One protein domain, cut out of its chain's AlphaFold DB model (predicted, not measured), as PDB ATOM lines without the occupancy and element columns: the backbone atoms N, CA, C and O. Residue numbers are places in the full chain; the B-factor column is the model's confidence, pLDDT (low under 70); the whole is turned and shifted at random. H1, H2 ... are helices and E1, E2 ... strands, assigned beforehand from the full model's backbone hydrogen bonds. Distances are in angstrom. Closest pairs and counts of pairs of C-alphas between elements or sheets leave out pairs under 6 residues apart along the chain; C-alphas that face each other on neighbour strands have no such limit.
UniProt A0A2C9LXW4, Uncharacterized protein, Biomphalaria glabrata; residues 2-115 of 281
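This is residues 2 to 115 of the 281 residues of an uncharacterized protein of Biomphalaria glabrata (UniProt A0A2C9LXW4). Little here is regular structure: a small mixed sheet, E2 E1 E3, sits between three helices and a long tail, residues 81 to 115, of which 93 to 98 stick out. Of 114 printed residues, E1 takes 14 to 16, E2 25 to 27, H1 32 to 42, H2 48 to 60, H3 67 to 77 and E3 78 to 80, under half together; the class is mixed. It is compact, radius of gyration of the C-alphas 15.4 A, spans 39 by 38 by 30 A.

E1 is antiparallel to E2, its hairpin partner, with N 15 to O 26 2.9 A, and parallel to E3, with N 16 to O 79 2.8 A. H3 only grazes the sheet. H2 touches H3 with residues 56 to 60 alone, closest C-alphas Met 60 and Ile 74, 6.0 A. H1 touches H2, closest C-alphas Leu 39 and Leu 51, 6.3 A. Every O i to N i+4 pair is within hydrogen-bond range in H1 and H2, 6 of 7 in H3.

E1 begins at C-alpha 14 (33.612, 3.734, 24.120); E3 ends at C-alpha 80 (25.497, 6.418, 24.364).

The printed part has no cut; 15 residues have pLDDT under 70.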
ATOM      1  N   LYS A   2      23.535  -7.378  18.462       67.75
ATOM      2  CA  LYS A   2      23.913  -7.261  17.028       67.75
ATOM      3  C   LYS A   2      23.301  -6.041  16.312       67.75
ATOM      4  O   LYS A   2      24.026  -5.297  15.670       67.75
ATOM      5  N   SER A   3      22.005  -5.783  16.504       72.56
ATOM      6  CA  SER A   3      21.316  -4.596  15.958       72.56
ATOM      7  C   SER A   3      21.813  -3.260  16.527       72.56
ATOM      8  O   SER A   3      21.752  -2.233  15.863       72.56
ATOM      9  N   ALA A   4      22.314  -3.269  17.762       73.88
ATOM     10  CA  ALA A   4      22.859  -2.103  18.447       73.88
ATOM     11  C   ALA A   4      24.359  -1.901  18.178       73.88
ATOM     12  O   ALA A   4      24.954  -0.994  18.741       73.88
ATOM     13  N   LEU A   5      24.973  -2.774  17.377       75.50
ATOM     14  CA  LEU A   5      26.357  -2.667  16.914       75.50
ATOM     15  C   LEU A   5      26.437  -2.449  15.401       75.50
ATOM     16  O   LEU A   5      27.476  -2.041  14.903       75.50
ATOM     17  N   SER A   6      25.344  -2.685  14.670       72.38
ATOM     18  CA  SER A   6      25.250  -2.433  13.230       72.38
ATOM     19  C   SER A   6      25.052  -0.955  12.877       72.38
ATOM     20  O   SER A   6      24.892  -0.626  11.706       72.38
ATOM     21  N   GLY A   7      24.991  -0.058  13.867       69.56
ATOM     22  CA  GLY A   7      24.935   1.376  13.616       69.56
ATOM     23  C   GLY A   7      26.292   1.933  13.185       69.56
ATOM     24  O   GLY A   7      27.341   1.453  13.602       69.56
ATOM     25  N   ASN A   8      26.266   2.989  12.374       73.94
ATOM     26  CA  ASN A   8      27.445   3.814  12.149       73.94
ATOM     27  C   ASN A   8      27.593   4.791  13.329       73.94
ATOM     28  O   ASN A   8      26.756   5.677  13.500       73.94
ATOM     29  N   TYR A   9      28.617   4.589  14.160       76.31
ATOM     30  CA  TYR A   9      28.893   5.400  15.357       76.31
ATOM     31  C   TYR A   9      30.061   6.379  15.161       76.31
ATOM     32  O   TYR A   9      30.530   6.963  16.137       76.31
ATOM     33  N   GLY A  10      30.524   6.557  13.917       77.56
ATOM     34  CA  GLY A  10      31.728   7.328  13.606       77.56
ATOM     35  C   GLY A  10      32.984   6.702  14.212       77.56
ATOM     36  O   GLY A  10      33.017   5.498  14.486       77.56
ATOM     37  N   ASP A  11      34.014   7.519  14.441       82.31
ATOM     38  CA  ASP A  11      35.145   7.090  15.258       82.31
ATOM     39  C   ASP A  11      34.778   7.187  16.743       82.31
ATOM     40  O   ASP A  11      34.576   8.266  17.298       82.31
ATOM     41  N   TRP A  12      34.622   6.028  17.375       90.19
ATOM     42  CA  TRP A  12      34.277   5.904  18.784       90.19
ATOM     43  C   TRP A  12      35.377   5.163  19.538       90.19
ATOM     44  O   TRP A  12      36.041   4.262  19.016       90.19
ATOM     45  N   PHE A  13      35.527   5.525  20.805       93.88
ATOM     46  CA  PHE A  13      36.414   4.871  21.759       93.88
ATOM     47  C   PHE A  13      35.640   3.958  22.716       93.88
ATOM     48  O   PHE A  13      36.058   2.836  22.997       93.88
ATOM     49  N   LEU A  14      34.477   4.428  23.175       94.75
ATOM     50  CA  LEU A  14      33.612   3.734  24.120       94.75
ATOM     51  C   LEU A  14      32.166   3.766  23.614       94.75
ATOM     52  O   LEU A  14      31.622   4.840  23.368       94.75
ATOM     53  N   LEU A  15      31.522   2.604  23.517       93.50
ATOM     54  CA  LEU A  15      30.065   2.521  23.402       93.50
ATOM     55  C   LEU A  15      29.459   2.225  24.773       93.50
ATOM     56  O   LEU A  15      29.892   1.317  25.485       93.50
ATOM     57  N   GLN A  16      28.446   3.003  25.133       93.31
ATOM     58  CA  GLN A  16      27.754   2.922  26.410       93.31
ATOM     59  C   GLN A  16      26.345   2.392  26.172       93.31
ATOM     60  O   GLN A  16      25.573   2.974  25.418       93.31
ATOM     61  N   PHE A  17      25.997   1.296  26.832       92.50
ATOM     62  CA  PHE A  17      24.679   0.667  26.725       92.50
ATOM     63  C   PHE A  17      23.826   0.853  27.985       92.50
ATOM     64  O   PHE A  17      22.774   0.227  28.110       92.50
ATOM     65  N   SER A  18      24.291   1.695  28.906       91.25
ATOM     66  CA  SER A  18      23.551   2.227  30.046       91.25
ATOM     67  C   SER A  18      24.136   3.586  30.436       91.25
ATOM     68  O   SER A  18      25.331   3.834  30.273       91.25
ATOM     69  N   THR A  19      23.303   4.455  30.983       89.06
ATOM     70  CA  THR A  19      23.696   5.716  31.622       89.06
ATOM     71  C   THR A  19      24.215   5.517  33.050       89.06
ATOM     72  O   THR A  19      24.755   6.447  33.638       89.06
ATOM     73  N   LEU A  20      24.090   4.310  33.612       89.06
ATOM     74  CA  LEU A  20      24.452   4.011  34.994       89.06
ATOM     75  C   LEU A  20      25.901   3.505  35.108       89.06
ATOM     76  O   LEU A  20      26.192   2.349  34.797       89.06
ATOM     77  N   GLY A  21      26.798   4.365  35.596       86.38
ATOM     78  CA  GLY A  21      28.139   3.988  36.062       86.38
ATOM     79  C   GLY A  21      29.002   3.275  35.012       86.38
ATOM     80  O   GLY A  21      29.273   3.819  33.950       86.38
ATOM     81  N   PHE A  22      29.448   2.055  35.303       89.56
ATOM     82  CA  PHE A  22      30.337   1.229  34.483       89.56
ATOM     83  C   PHE A  22      29.562   0.109  33.768       89.56
ATOM     84  O   PHE A  22      30.140  -0.787  33.153       89.56
ATOM     85  N   ILE A  23      28.229   0.131  33.831       90.69
ATOM     86  CA  ILE A  23      27.382  -0.925  33.273       90.69
ATOM     87  C   ILE A  23      27.372  -0.836  31.746       90.69
ATOM     88  O   ILE A  23      27.164   0.228  31.162       90.69
ATOM     89  N   GLY A  24      27.564  -1.975  31.076       92.25
ATOM     90  CA  GLY A  24      27.440  -2.061  29.621       92.25
ATOM     91  C   GLY A  24      28.418  -1.141  28.886       92.25
ATOM     92  O   GLY A  24      28.000  -0.365  28.028       92.25
ATOM     93  N   ARG A  25      29.700  -1.180  29.258       94.31
ATOM     94  CA  ARG A  25      30.786  -0.440  28.603       94.31
ATOM     95  C   ARG A  25      31.469  -1.351  27.591       94.31
ATOM     96  O   ARG A  25      31.924  -2.436  27.945       94.31
ATOM     97  N   LEU A  26      31.517  -0.928  26.334       94.62
ATOM     98  CA  LEU A  26      32.163  -1.673  25.260       94.62
ATOM     99  C   LEU A  26      33.320  -0.871  24.680       94.62
ATOM    100  O   LEU A  26      33.140   0.250  24.209       94.62
ATOM    101  N   PHE A  27      34.485  -1.506  24.661       95.00
ATOM    102  CA  PHE A  27      35.719  -0.975  24.100       95.00
ATOM    103  C   PHE A  27      36.165  -1.838  22.921       95.00
ATOM    104  O   PHE A  27      35.877  -3.037  22.869       95.00
ATOM    105  N   LYS A  28      36.920  -1.247  21.992       93.12
ATOM    106  CA  LYS A  28      37.680  -2.015  20.998       93.12
ATOM    107  C   LYS A  28      38.766  -2.811  21.733       93.12
ATOM    108  O   LYS A  28      39.438  -2.261  22.602       93.12
ATOM    109  N   SER A  29      38.990  -4.077  21.376       95.44
ATOM    110  CA  SER A  29      39.975  -4.936  22.064       95.44
ATOM    111  C   SER A  29      41.383  -4.331  22.106       95.44
ATOM    112  O   SER A  29      42.073  -4.467  23.110       95.44
ATOM    113  N   GLN A  30      41.779  -3.606  21.057       95.38
ATOM    114  CA  GLN A  30      43.066  -2.902  20.974       95.38
ATOM    115  C   GLN A  30      43.239  -1.773  22.008       95.38
ATOM    116  O   GLN A  30      44.360  -1.386  22.326       95.38
ATOM    117  N   ASP A  31      42.136  -1.220  22.513       94.69
ATOM    118  CA  ASP A  31      42.129  -0.097  23.449       94.69
ATOM    119  C   ASP A  31      42.009  -0.560  24.909       94.69
ATOM    120  O   ASP A  31      42.366   0.191  25.818       94.69
ATOM    121  N   VAL A  32      41.565  -1.804  25.140       95.81
ATOM    122  CA  VAL A  32      41.382  -2.385  26.481       95.81
ATOM    123  C   VAL A  32      42.653  -2.317  27.337       95.81
ATOM    124  O   VAL A  32      42.527  -1.869  28.476       95.81
ATOM    125  N   PRO A  33      43.864  -2.676  26.852       97.00
ATOM    126  CA  PRO A  33      45.067  -2.626  27.686       97.00
ATOM    127  C   PRO A  33      45.312  -1.248  28.315       97.00
ATOM    128  O   PRO A  33      45.535  -1.159  29.517       97.00
ATOM    129  N   LYS A  34      45.141  -0.168  27.541       94.69
ATOM    130  CA  LYS A  34      45.342   1.217  28.009       94.69
ATOM    131  C   LYS A  34      44.360   1.607  29.114       94.69
ATOM    132  O   LYS A  34      44.726   2.297  30.060       94.69
ATOM    133  N   VAL A  35      43.102   1.180  28.983       95.88
ATOM    134  CA  VAL A  35      42.074   1.425  30.006       95.88
ATOM    135  C   VAL A  35      42.407   0.635  31.267       95.88
ATOM    136  O   VAL A  35      42.381   1.191  32.361       95.88
ATOM    137  N   MET A  36      42.760  -0.644  31.122       95.94
ATOM    138  CA  MET A  36      43.064  -1.516  32.256       95.94
ATOM    139  C   MET A  36      44.292  -1.054  33.035       95.94
ATOM    140  O   MET A  36      44.247  -1.051  34.259       95.94
ATOM    141  N   GLU A  37      45.353  -0.615  32.357       96.94
ATOM    142  CA  GLU A  37      46.529  -0.026  33.006       96.94
ATOM    143  C   GLU A  37      46.144   1.168  33.886       96.94
ATOM    144  O   GLU A  37      46.519   1.218  35.057       96.94
ATOM    145  N   PHE A  38      45.327   2.093  33.370       96.75
ATOM    146  CA  PHE A  38      44.857   3.237  34.152       96.75
ATOM    147  C   PHE A  38      44.010   2.815  35.358       96.75
ATOM    148  O   PHE A  38      44.233   3.298  36.467       96.75
ATOM    149  N   LEU A  39      43.069   1.884  35.169       96.19
ATOM    150  CA  LEU A  39      42.251   1.369  36.269       96.19
ATOM    151  C   LEU A  39      43.117   0.687  37.337       96.19
ATOM    152  O   LEU A  39      42.924   0.940  38.522       96.19
ATOM    153  N   PHE A  40      44.104  -0.121  36.944       96.56
ATOM    154  CA  PHE A  40      45.005  -0.797  37.881       96.56
ATOM    155  C   PHE A  40      45.925   0.158  38.638       96.56
ATOM    156  O   PHE A  40      46.276  -0.134  39.777       96.56
ATOM    157  N   MET A  41      46.285   1.305  38.064       97.56
ATOM    158  CA  MET A  41      47.055   2.314  38.797       97.56
ATOM    159  C   MET A  41      46.252   2.954  39.938       97.56
ATOM    160  O   MET A  41      46.839   3.322  40.953       97.56
ATOM    161  N   PHE A  42      44.926   3.074  39.803       96.81
ATOM    162  CA  PHE A  42      44.110   3.904  40.700       96.81
ATOM    163  C   PHE A  42      42.925   3.186  41.365       96.81
ATOM    164  O   PHE A  42      42.131   3.840  42.045       96.81
ATOM    165  N   TYR A  43      42.804   1.860  41.229       94.94
ATOM    166  CA  TYR A  43      41.660   1.081  41.738       94.94
ATOM    167  C   TYR A  43      41.406   1.261  43.243       94.94
ATOM    168  O   TYR A  43      40.266   1.187  43.693       94.94
ATOM    169  N   ALA A  44      42.463   1.490  44.027       95.69
ATOM    170  CA  ALA A  44      42.366   1.691  45.471       95.69
ATOM    171  C   ALA A  44      41.962   3.128  45.849       95.69
ATOM    172  O   ALA A  44      41.611   3.389  46.996       95.69
ATOM    173  N   SER A  45      42.034   4.072  44.907       96.19
ATOM    174  CA  SER A  45      41.787   5.495  45.151       96.19
ATOM    175  C   SER A  45      40.358   5.912  44.825       96.19
ATOM    176  O   SER A  45      39.801   6.756  45.525       96.19
ATOM    177  N   LYS A  46      39.767   5.366  43.756       94.44
ATOM    178  CA  LYS A  46      38.407   5.710  43.318       94.44
ATOM    179  C   LYS A  46      37.683   4.497  42.720       94.44
ATOM    180  O   LYS A  46      38.341   3.599  42.197       94.44
ATOM    181  N   PRO A  47      36.338   4.483  42.732       92.06
ATOM    182  CA  PRO A  47      35.553   3.477  42.019       92.06
ATOM    183  C   PRO A  47      35.833   3.474  40.510       92.06
ATOM    184  O   PRO A  47      36.127   4.520  39.926       92.06
ATOM    185  N   CYS A  48      35.663   2.318  39.860       92.06
ATOM    186  CA  CYS A  48      35.909   2.160  38.422       92.06
ATOM    187  C   CYS A  48      35.102   3.131  37.545       92.06
ATOM    188  O   CYS A  48      35.612   3.562  36.513       92.06
ATOM    189  N   ASP A  49      33.875   3.493  37.941       90.44
ATOM    190  CA  ASP A  49      33.043   4.462  37.214       90.44
ATOM    191  C   ASP A  49      33.762   5.812  37.085       90.44
ATOM    192  O   ASP A  49      33.909   6.352  35.990       90.44
ATOM    193  N   TRP A  50      34.284   6.312  38.207       93.88
ATOM    194  CA  TRP A  50      34.972   7.599  38.283       93.88
ATOM    195  C   TRP A  50      36.332   7.543  37.603       93.88
ATOM    196  O   TRP A  50      36.725   8.489  36.929       93.88
ATOM    197  N   LEU A  51      37.043   6.420  37.729       96.25
ATOM    198  CA  LEU A  51      38.315   6.236  37.036       96.25
ATOM    199  C   LEU A  51      38.150   6.209  35.517       96.25
ATOM    200  O   LEU A  51      39.028   6.693  34.808       96.25
ATOM    201  N   LEU A  52      37.041   5.677  34.998       95.31
ATOM    202  CA  LEU A  52      36.758   5.727  33.566       95.31
ATOM    203  C   LEU A  52      36.489   7.159  33.093       95.31
ATOM    204  O   LEU A  52      36.997   7.558  32.046       95.31
ATOM    205  N   GLU A  53      35.719   7.935  33.856       93.31
ATOM    206  CA  GLU A  53      35.501   9.358  33.574       93.31
ATOM    207  C   GLU A  53      36.817  10.146  33.615       93.31
ATOM    208  O   GLU A  53      37.107  10.910  32.693       93.31
ATOM    209  N   ASP A  54      37.656   9.904  34.626       95.12
ATOM    210  CA  ASP A  54      38.984  10.507  34.749       95.12
ATOM    211  C   ASP A  54      39.893  10.114  33.575       95.12
ATOM    212  O   ASP A  54      40.555  10.976  32.998       95.12
ATOM    213  N   PHE A  55      39.894   8.842  33.163       95.88
ATOM    214  CA  PHE A  55      40.647   8.377  31.997       95.88
ATOM    215  C   PHE A  55      40.217   9.112  30.724       95.88
ATOM    216  O   PHE A  55      41.059   9.606  29.972       95.88
ATOM    217  N   LEU A  56      38.906   9.214  30.480       95.31
ATOM    218  CA  LEU A  56      38.368   9.926  29.318       95.31
ATOM    219  C   LEU A  56      38.726  11.411  29.369       95.31
ATOM    220  O   LEU A  56      39.091  11.982  28.345       95.31
ATOM    221  N   ARG A  57      38.690  12.026  30.553       94.56
ATOM    222  CA  ARG A  57      39.101  13.416  30.750       94.56
ATOM    223  C   ARG A  57      40.578  13.623  30.433       94.56
ATOM    224  O   ARG A  57      40.892  14.529  29.670       94.56
ATOM    225  N   VAL A  58      41.464  12.784  30.969       94.06
ATOM    226  CA  VAL A  58      42.912  12.844  30.696       94.06
ATOM    227  C   VAL A  58      43.200  12.630  29.211       94.06
ATOM    228  O   VAL A  58      44.065  13.292  28.648       94.06
ATOM    229  N   ARG A  59      42.467  11.720  28.561       93.38
ATOM    230  CA  ARG A  59      42.661  11.403  27.144       93.38
ATOM    231  C   ARG A  59      42.155  12.501  26.208       93.38
ATOM    232  O   ARG A  59      42.780  12.735  25.179       93.38
ATOM    233  N   MET A  60      41.009  13.108  26.514       92.94
ATOM    234  CA  MET A  60      40.287  13.960  25.562       92.94
ATOM    235  C   MET A  60      40.445  15.456  25.827       92.94
ATOM    236  O   MET A  60      40.283  16.257  24.906       92.94
ATOM    237  N   CYS A  61      40.725  15.861  27.064       94.75
ATOM    238  CA  CYS A  61      40.690  17.262  27.467       94.75
ATOM    239  C   CYS A  61      42.101  17.816  27.666       94.75
ATOM    240  O   CYS A  61      42.938  17.208  28.328       94.75
ATOM    241  N   GLY A  62      42.359  18.981  27.078       90.75
ATOM    242  CA  GLY A  62      43.613  19.706  27.200       90.75
ATOM    243  C   GLY A  62      43.626  20.616  28.425       90.75
ATOM    244  O   GLY A  62      42.589  20.965  28.997       90.75
ATOM    245  N   HIS A  63      44.827  21.035  28.824       86.31
ATOM    246  CA  HIS A  63      44.980  22.061  29.848       86.31
ATOM    247  C   HIS A  63      44.397  23.392  29.356       86.31
ATOM    248  O   HIS A  63      44.791  23.894  28.309       86.31
ATOM    249  N   GLY A  64      43.474  23.968  30.130       85.25
ATOM    250  CA  GLY A  64      42.820  25.241  29.806       85.25
ATOM    251  C   GLY A  64      41.481  25.110  29.076       85.25
ATOM    252  O   GLY A  64      40.781  26.113  28.947       85.25
ATOM    253  N   ASP A  65      41.078  23.902  28.669       89.56
ATOM    254  CA  ASP A  65      39.738  23.688  28.121       89.56
ATOM    255  C   ASP A  65      38.664  24.025  29.154       89.56
ATOM    256  O   ASP A  65      38.704  23.574  30.305       89.56
ATOM    257  N   ILE A  66      37.639  24.756  28.715       89.81
ATOM    258  CA  ILE A  66      36.427  24.907  29.516       89.81
ATOM    259  C   ILE A  66      35.714  23.558  29.648       89.81
ATOM    260  O   ILE A  66      35.713  22.728  28.733       89.81
ATOM    261  N   TRP A  67      35.053  23.352  30.786       90.50
ATOM    262  CA  TRP A  67      34.428  22.070  31.111       90.50
ATOM    263  C   TRP A  67      33.394  21.611  30.071       90.50
ATOM    264  O   TRP A  67      33.408  20.451  29.671       90.50
ATOM    265  N   ALA A  68      32.557  22.522  29.566       91.56
ATOM    266  CA  ALA A  68      31.537  22.208  28.563       91.56
ATOM    267  C   ALA A  68      32.134  21.644  27.257       91.56
ATOM    268  O   ALA A  68      31.635  20.661  26.704       91.56
ATOM    269  N   TYR A  69      33.257  22.208  26.803       92.25
ATOM    270  CA  TYR A  69      33.971  21.726  25.620       92.25
ATOM    271  C   TYR A  69      34.657  20.376  25.875       92.25
ATOM    272  O   TYR A  69      34.598  19.476  25.040       92.25
ATOM    273  N   CYS A  70      35.240  20.186  27.063       93.88
ATOM    274  CA  CYS A  70      35.779  18.892  27.485       93.88
ATOM    275  C   CYS A  70      34.702  17.791  27.462       93.88
ATOM    276  O   CYS A  70      34.913  16.730  26.872       93.88
ATOM    277  N   ILE A  71      33.513  18.065  28.011       92.25
ATOM    278  CA  ILE A  71      32.369  17.145  27.950       92.25
ATOM    279  C   ILE A  71      31.966  16.851  26.502       92.25
ATOM    280  O   ILE A  71      31.750  15.685  26.166       92.25
ATOM    281  N   HIS A  72      31.918  17.860  25.625       93.44
ATOM    282  CA  HIS A  72      31.652  17.645  24.200       93.44
ATOM    283  C   HIS A  72      32.655  16.665  23.568       93.44
ATOM    284  O   HIS A  72      32.242  15.684  22.949       93.44
ATOM    285  N   LYS A  73      33.960  16.868  23.787       93.25
ATOM    286  CA  LYS A  73      35.010  15.972  23.271       93.25
ATOM    287  C   LYS A  73      34.916  14.556  23.828       93.25
ATOM    288  O   LYS A  73      35.099  13.591  23.097       93.25
ATOM    289  N   ILE A  74      34.595  14.397  25.108       93.81
ATOM    290  CA  ILE A  74      34.382  13.063  25.680       93.81
ATOM    291  C   ILE A  74      33.194  12.386  24.989       93.81
ATOM    292  O   ILE A  74      33.295  11.237  24.566       93.81
ATOM    293  N   ARG A  75      32.079  13.096  24.803       90.00
ATOM    294  CA  ARG A  75      30.864  12.553  24.173       90.00
ATOM    295  C   ARG A  75      31.010  12.316  22.676       90.00
ATOM    296  O   ARG A  75      30.240  11.524  22.128       90.00
ATOM    297  N   SER A  76      31.978  12.956  22.018       89.25
ATOM    298  CA  SER A  76      32.288  12.690  20.614       89.25
ATOM    299  C   SER A  76      32.899  11.299  20.397       89.25
ATOM    300  O   SER A  76      32.733  10.723  19.324       89.25
ATOM    301  N   VAL A  77      33.505  10.711  21.434       91.00
ATOM    302  CA  VAL A  77      34.123   9.375  21.377       91.00
ATOM    303  C   VAL A  77      33.457   8.344  22.298       91.00
ATOM    304  O   VAL A  77      33.572   7.143  22.051       91.00
ATOM    305  N   ALA A  78      32.748   8.782  23.343       93.00
ATOM    306  CA  ALA A  78      32.020   7.942  24.295       93.00
ATOM    307  C   ALA A  78      30.509   7.961  23.999       93.00
ATOM    308  O   ALA A  78      29.732   8.680  24.633       93.00
ATOM    309  N   ARG A  79      30.070   7.172  23.015       88.81
ATOM    310  CA  ARG A  79      28.705   7.230  22.471       88.81
ATOM    311  C   ARG A  79      27.713   6.423  23.302       88.81
ATOM    312  O   ARG A  79      27.881   5.220  23.487       88.81
ATOM    313  N   LEU A  80      26.646   7.082  23.753       88.38
ATOM    314  CA  LEU A  80      25.497   6.418  24.364       88.38
ATOM    315  C   LEU A  80      24.607   5.798  23.287       88.38
ATOM    316  O   LEU A  80      24.169   6.469  22.354       88.38
ATOM    317  N   ILE A  81      24.323   4.511  23.432       87.06
ATOM    318  CA  ILE A  81      23.396   3.783  22.579       87.06
ATOM    319  C   ILE A  81      22.011   3.820  23.216       87.06
ATOM    320  O   ILE A  81      21.832   3.393  24.357       87.06
ATOM    321  N   THR A  82      21.032   4.310  22.454       81.06
ATOM    322  CA  THR A  82      19.636   4.433  22.890       81.06
ATOM    323  C   THR A  82      18.695   3.733  21.902       81.06
ATOM    324  O   THR A  82      18.869   3.917  20.690       81.06
ATOM    325  N   PRO A  83      17.702   2.957  22.381       86.25
ATOM    326  CA  PRO A  83      17.429   2.652  23.792       86.25
ATOM    327  C   PRO A  83      18.571   1.854  24.435       86.25
ATOM    328  O   PRO A  83      19.272   1.098  23.755       86.25
ATOM    329  N   THR A  84      18.796   2.071  25.729       88.88
ATOM    330  CA  THR A  84      19.842   1.362  26.473       88.88
ATOM    331  C   THR A  84      19.501  -0.122  26.575       88.88
ATOM    332  O   THR A  84      18.335  -0.522  26.574       88.88
ATOM    333  N   LEU A  85      20.538  -0.963  26.611       90.12
ATOM    334  CA  LEU A  85      20.381  -2.422  26.606       90.12
ATOM    335  C   LEU A  85      20.503  -3.044  27.990       90.12
ATOM    336  O   LEU A  85      20.155  -4.211  28.148       90.12
ATOM    337  N   PHE A  86      21.028  -2.303  28.963       90.50
ATOM    338  CA  PHE A  86      21.257  -2.809  30.307       90.50
ATOM    339  C   PHE A  86      20.588  -1.919  31.347       90.50
ATOM    340  O   PHE A  86      20.586  -0.693  31.241       90.50
ATOM    341  N   GLN A  87      20.076  -2.578  32.379       88.50
ATOM    342  CA  GLN A  87      19.574  -2.000  33.614       88.50
ATOM    343  C   GLN A  87      20.209  -2.773  34.769       88.50
ATOM    344  O   GLN A  87      20.405  -3.984  34.682       88.50
ATOM    345  N   HIS A  88      20.533  -2.067  35.849       83.75
ATOM    346  CA  HIS A  88      20.941  -2.702  37.095       83.75
ATOM    347  C   HIS A  88      19.737  -3.388  37.757       83.75
ATOM    348  O   HIS A  88      18.751  -2.720  38.075       83.75
ATOM    349  N   GLU A  89      19.823  -4.693  37.999       78.88
ATOM    350  CA  GLU A  89      18.812  -5.449  38.743       78.88
ATOM    351  C   GLU A  89      19.242  -5.600  40.209       78.88
ATOM    352  O   GLU A  89      20.364  -6.010  40.496       78.88
ATOM    353  N   GLY A  90      18.347  -5.259  41.141       73.19
ATOM    354  CA  GLY A  90      18.595  -5.322  42.585       73.19
ATOM    355  C   GLY A  90      18.656  -3.952  43.271       73.19
ATOM    356  O   GLY A  90      19.219  -2.994  42.746       73.19
ATOM    357  N   PHE A  91      18.057  -3.877  44.466       69.00
ATOM    358  CA  PHE A  91      17.923  -2.643  45.256       69.00
ATOM    359  C   PHE A  91      18.901  -2.550  46.425       69.00
ATOM    360  O   PHE A  91      19.120  -1.460  46.945       69.00
ATOM    361  N   HIS A  92      19.478  -3.669  46.855       65.62
ATOM    362  CA  HIS A  92      20.397  -3.712  47.986       65.62
ATOM    363  C   HIS A  92      21.830  -3.738  47.469       65.62
ATOM    364  O   HIS A  92      22.209  -4.640  46.727       65.62
ATOM    365  N   SER A  93      22.603  -2.722  47.841       66.19
ATOM    366  CA  SER A  93      24.029  -2.672  47.540       66.19
ATOM    367  C   SER A  93      24.802  -3.657  48.416       66.19
ATOM    368  O   SER A  93      24.434  -3.900  49.566       66.19
ATOM    369  N   SER A  94      25.925  -4.158  47.899       66.88
ATOM    370  CA  SER A  94      26.925  -4.892  48.686       66.88
ATOM    371  C   SER A  94      27.578  -4.020  49.770       66.88
ATOM    372  O   SER A  94      28.156  -4.550  50.714       66.88
ATOM    373  N   PHE A  95      27.477  -2.688  49.663       63.31
ATOM    374  CA  PHE A  95      27.803  -1.771  50.755       63.31
ATOM    375  C   PHE A  95      26.627  -1.681  51.732       63.31
ATOM    376  O   PHE A  95      25.528  -1.253  51.365       63.31
ATOM    377  N   SER A  96      26.872  -2.067  52.986       62.91
ATOM    378  CA  SER A  96      25.862  -2.132  54.046       62.91
ATOM    379  C   SER A  96      25.085  -0.820  54.191       62.91
ATOM    380  O   SER A  96      25.683   0.239  54.370       62.91
ATOM    381  N   GLY A  97      23.753  -0.901  54.160       69.81
ATOM    382  CA  GLY A  97      22.852   0.233  54.404       69.81
ATOM    383  C   GLY A  97      22.471   1.060  53.172       69.81
ATOM    384  O   GLY A  97      21.592   1.913  53.277       69.81
ATOM    385  N   ASN A  98      23.049   0.792  51.996       68.75
ATOM    386  CA  ASN A  98      22.759   1.560  50.784       68.75
ATOM    387  C   ASN A  98      21.695   0.878  49.909       68.75
ATOM    388  O   ASN A  98      21.903  -0.219  49.382       68.75
ATOM    389  N   VAL A  99      20.559   1.557  49.717       75.25
ATOM    390  CA  VAL A  99      19.512   1.148  48.770       75.25
ATOM    391  C   VAL A  99      19.708   1.893  47.451       75.25
ATOM    392  O   VAL A  99      19.571   3.115  47.404       75.25
ATOM    393  N   ASN A 100      19.995   1.173  46.366       71.94
ATOM    394  CA  ASN A 100      20.124   1.755  45.033       71.94
ATOM    395  C   ASN A 100      18.779   1.697  44.296       71.94
ATOM    396  O   ASN A 100      18.301   0.624  43.938       71.94
ATOM    397  N   LYS A 101      18.165   2.860  44.064       81.75
ATOM    398  CA  LYS A 101      16.904   2.995  43.310       81.75
ATOM    399  C   LYS A 101      17.108   3.552  41.898       81.75
ATOM    400  O   LYS A 101      16.128   3.900  41.240       81.75
ATOM    401  N   LEU A 102      18.354   3.686  41.440       82.69
ATOM    402  CA  LEU A 102      18.650   4.256  40.131       82.69
ATOM    403  C   LEU A 102      18.162   3.328  39.016       82.69
ATOM    404  O   LEU A 102      18.458   2.132  38.987       82.69
ATOM    405  N   LYS A 103      17.423   3.910  38.074       85.00
ATOM    406  CA  LYS A 103      17.001   3.248  36.844       85.00
ATOM    407  C   LYS A 103      17.463   4.032  35.632       85.00
ATOM    408  O   LYS A 103      17.463   5.263  35.631       85.00
ATOM    409  N   ASP A 104      17.833   3.294  34.601       84.62
ATOM    410  CA  ASP A 104      18.129   3.832  33.294       84.62
ATOM    411  C   ASP A 104      16.818   4.223  32.612       84.62
ATOM    412  O   ASP A 104      15.948   3.391  32.350       84.62
ATOM    413  N   LYS A 105      16.669   5.518  32.331       83.69
ATOM    414  CA  LYS A 105      15.424   6.088  31.799       83.69
ATOM    415  C   LYS A 105      15.047   5.546  30.419       83.69
ATOM    416  O   LYS A 105      13.888   5.645  30.025       83.69
ATOM    417  N   SER A 106      16.012   5.022  29.665       83.00
ATOM    418  CA  SER A 106      15.792   4.555  28.293       83.00
ATOM    419  C   SER A 106      15.742   3.033  28.151       83.00
ATOM    420  O   SER A 106      15.539   2.531  27.043       83.00
ATOM    421  N   PHE A 107      15.879   2.298  29.257       84.75
ATOM    422  CA  PHE A 107      15.849   0.843  29.240       84.75
ATOM    423  C   PHE A 107      14.417   0.335  29.048       84.75
ATOM    424  O   PHE A 107      13.517   0.671  29.814       84.75
ATOM    425  N   GLY A 108      14.194  -0.475  28.011       81.12
ATOM    426  CA  GLY A 108      12.893  -1.098  27.731       81.12
ATOM    427  C   GLY A 108      11.777  -0.138  27.294       81.12
ATOM    428  O   GLY A 108      10.673  -0.591  27.011       81.12
ATOM    429  N   THR A 109      12.037   1.169  27.187       75.56
ATOM    430  CA  THR A 109      11.007   2.186  26.903       75.56
ATOM    431  C   THR A 109      10.698   2.370  25.414       75.56
ATOM    432  O   THR A 109       9.880   3.214  25.060       75.56
ATOM    433  N   GLY A 110      11.361   1.628  24.519       68.44
ATOM    434  CA  GLY A 110      11.265   1.857  23.070       68.44
ATOM    435  C   GLY A 110      11.714   3.264  22.654       68.44
ATOM    436  O   GLY A 110      11.345   3.728  21.575       68.44
ATOM    437  N   ALA A 111      12.471   3.956  23.522       66.88
ATOM    438  CA  ALA A 111      12.915   5.325  23.311       66.88
ATOM    439  C   ALA A 111      13.566   5.478  21.934       66.88
ATOM    440  O   ALA A 111      14.383   4.652  21.516       66.88
ATOM    441  N   LYS A 112      13.189   6.548  21.226       63.28
ATOM    442  CA  LYS A 112      13.773   6.863  19.922       63.28
ATOM    443  C   LYS A 112      15.285   7.040  20.064       63.28
ATOM    444  O   LYS A 112      15.781   7.520  21.083       63.28
ATOM    445  N   LYS A 113      16.000   6.649  19.009       63.88
ATOM    446  CA  LYS A 113      17.448   6.822  18.880       63.88
ATOM    447  C   LYS A 113      17.807   8.281  19.182       63.88
ATOM    448  O   LYS A 113      17.227   9.178  18.570       63.88
ATOM    449  N   ILE A 114      18.734   8.502  20.116       67.75
ATOM    450  CA  ILE A 114      19.263   9.842  20.382       67.75
ATOM    451  C   ILE A 114      19.937  10.329  19.105       67.75
ATOM    452  O   ILE A 114      20.730   9.614  18.482       67.75
ATOM    453  N   PHE A 115      19.557  11.530  18.695       73.38
ATOM    454  CA  PHE A 115      20.171  12.203  17.576       73.38
ATOM    455  C   PHE A 115      21.511  12.794  18.024       73.38
ATOM    456  O   PHE A 115      21.566  13.489  19.035       73.38
TER     457      PHE A 115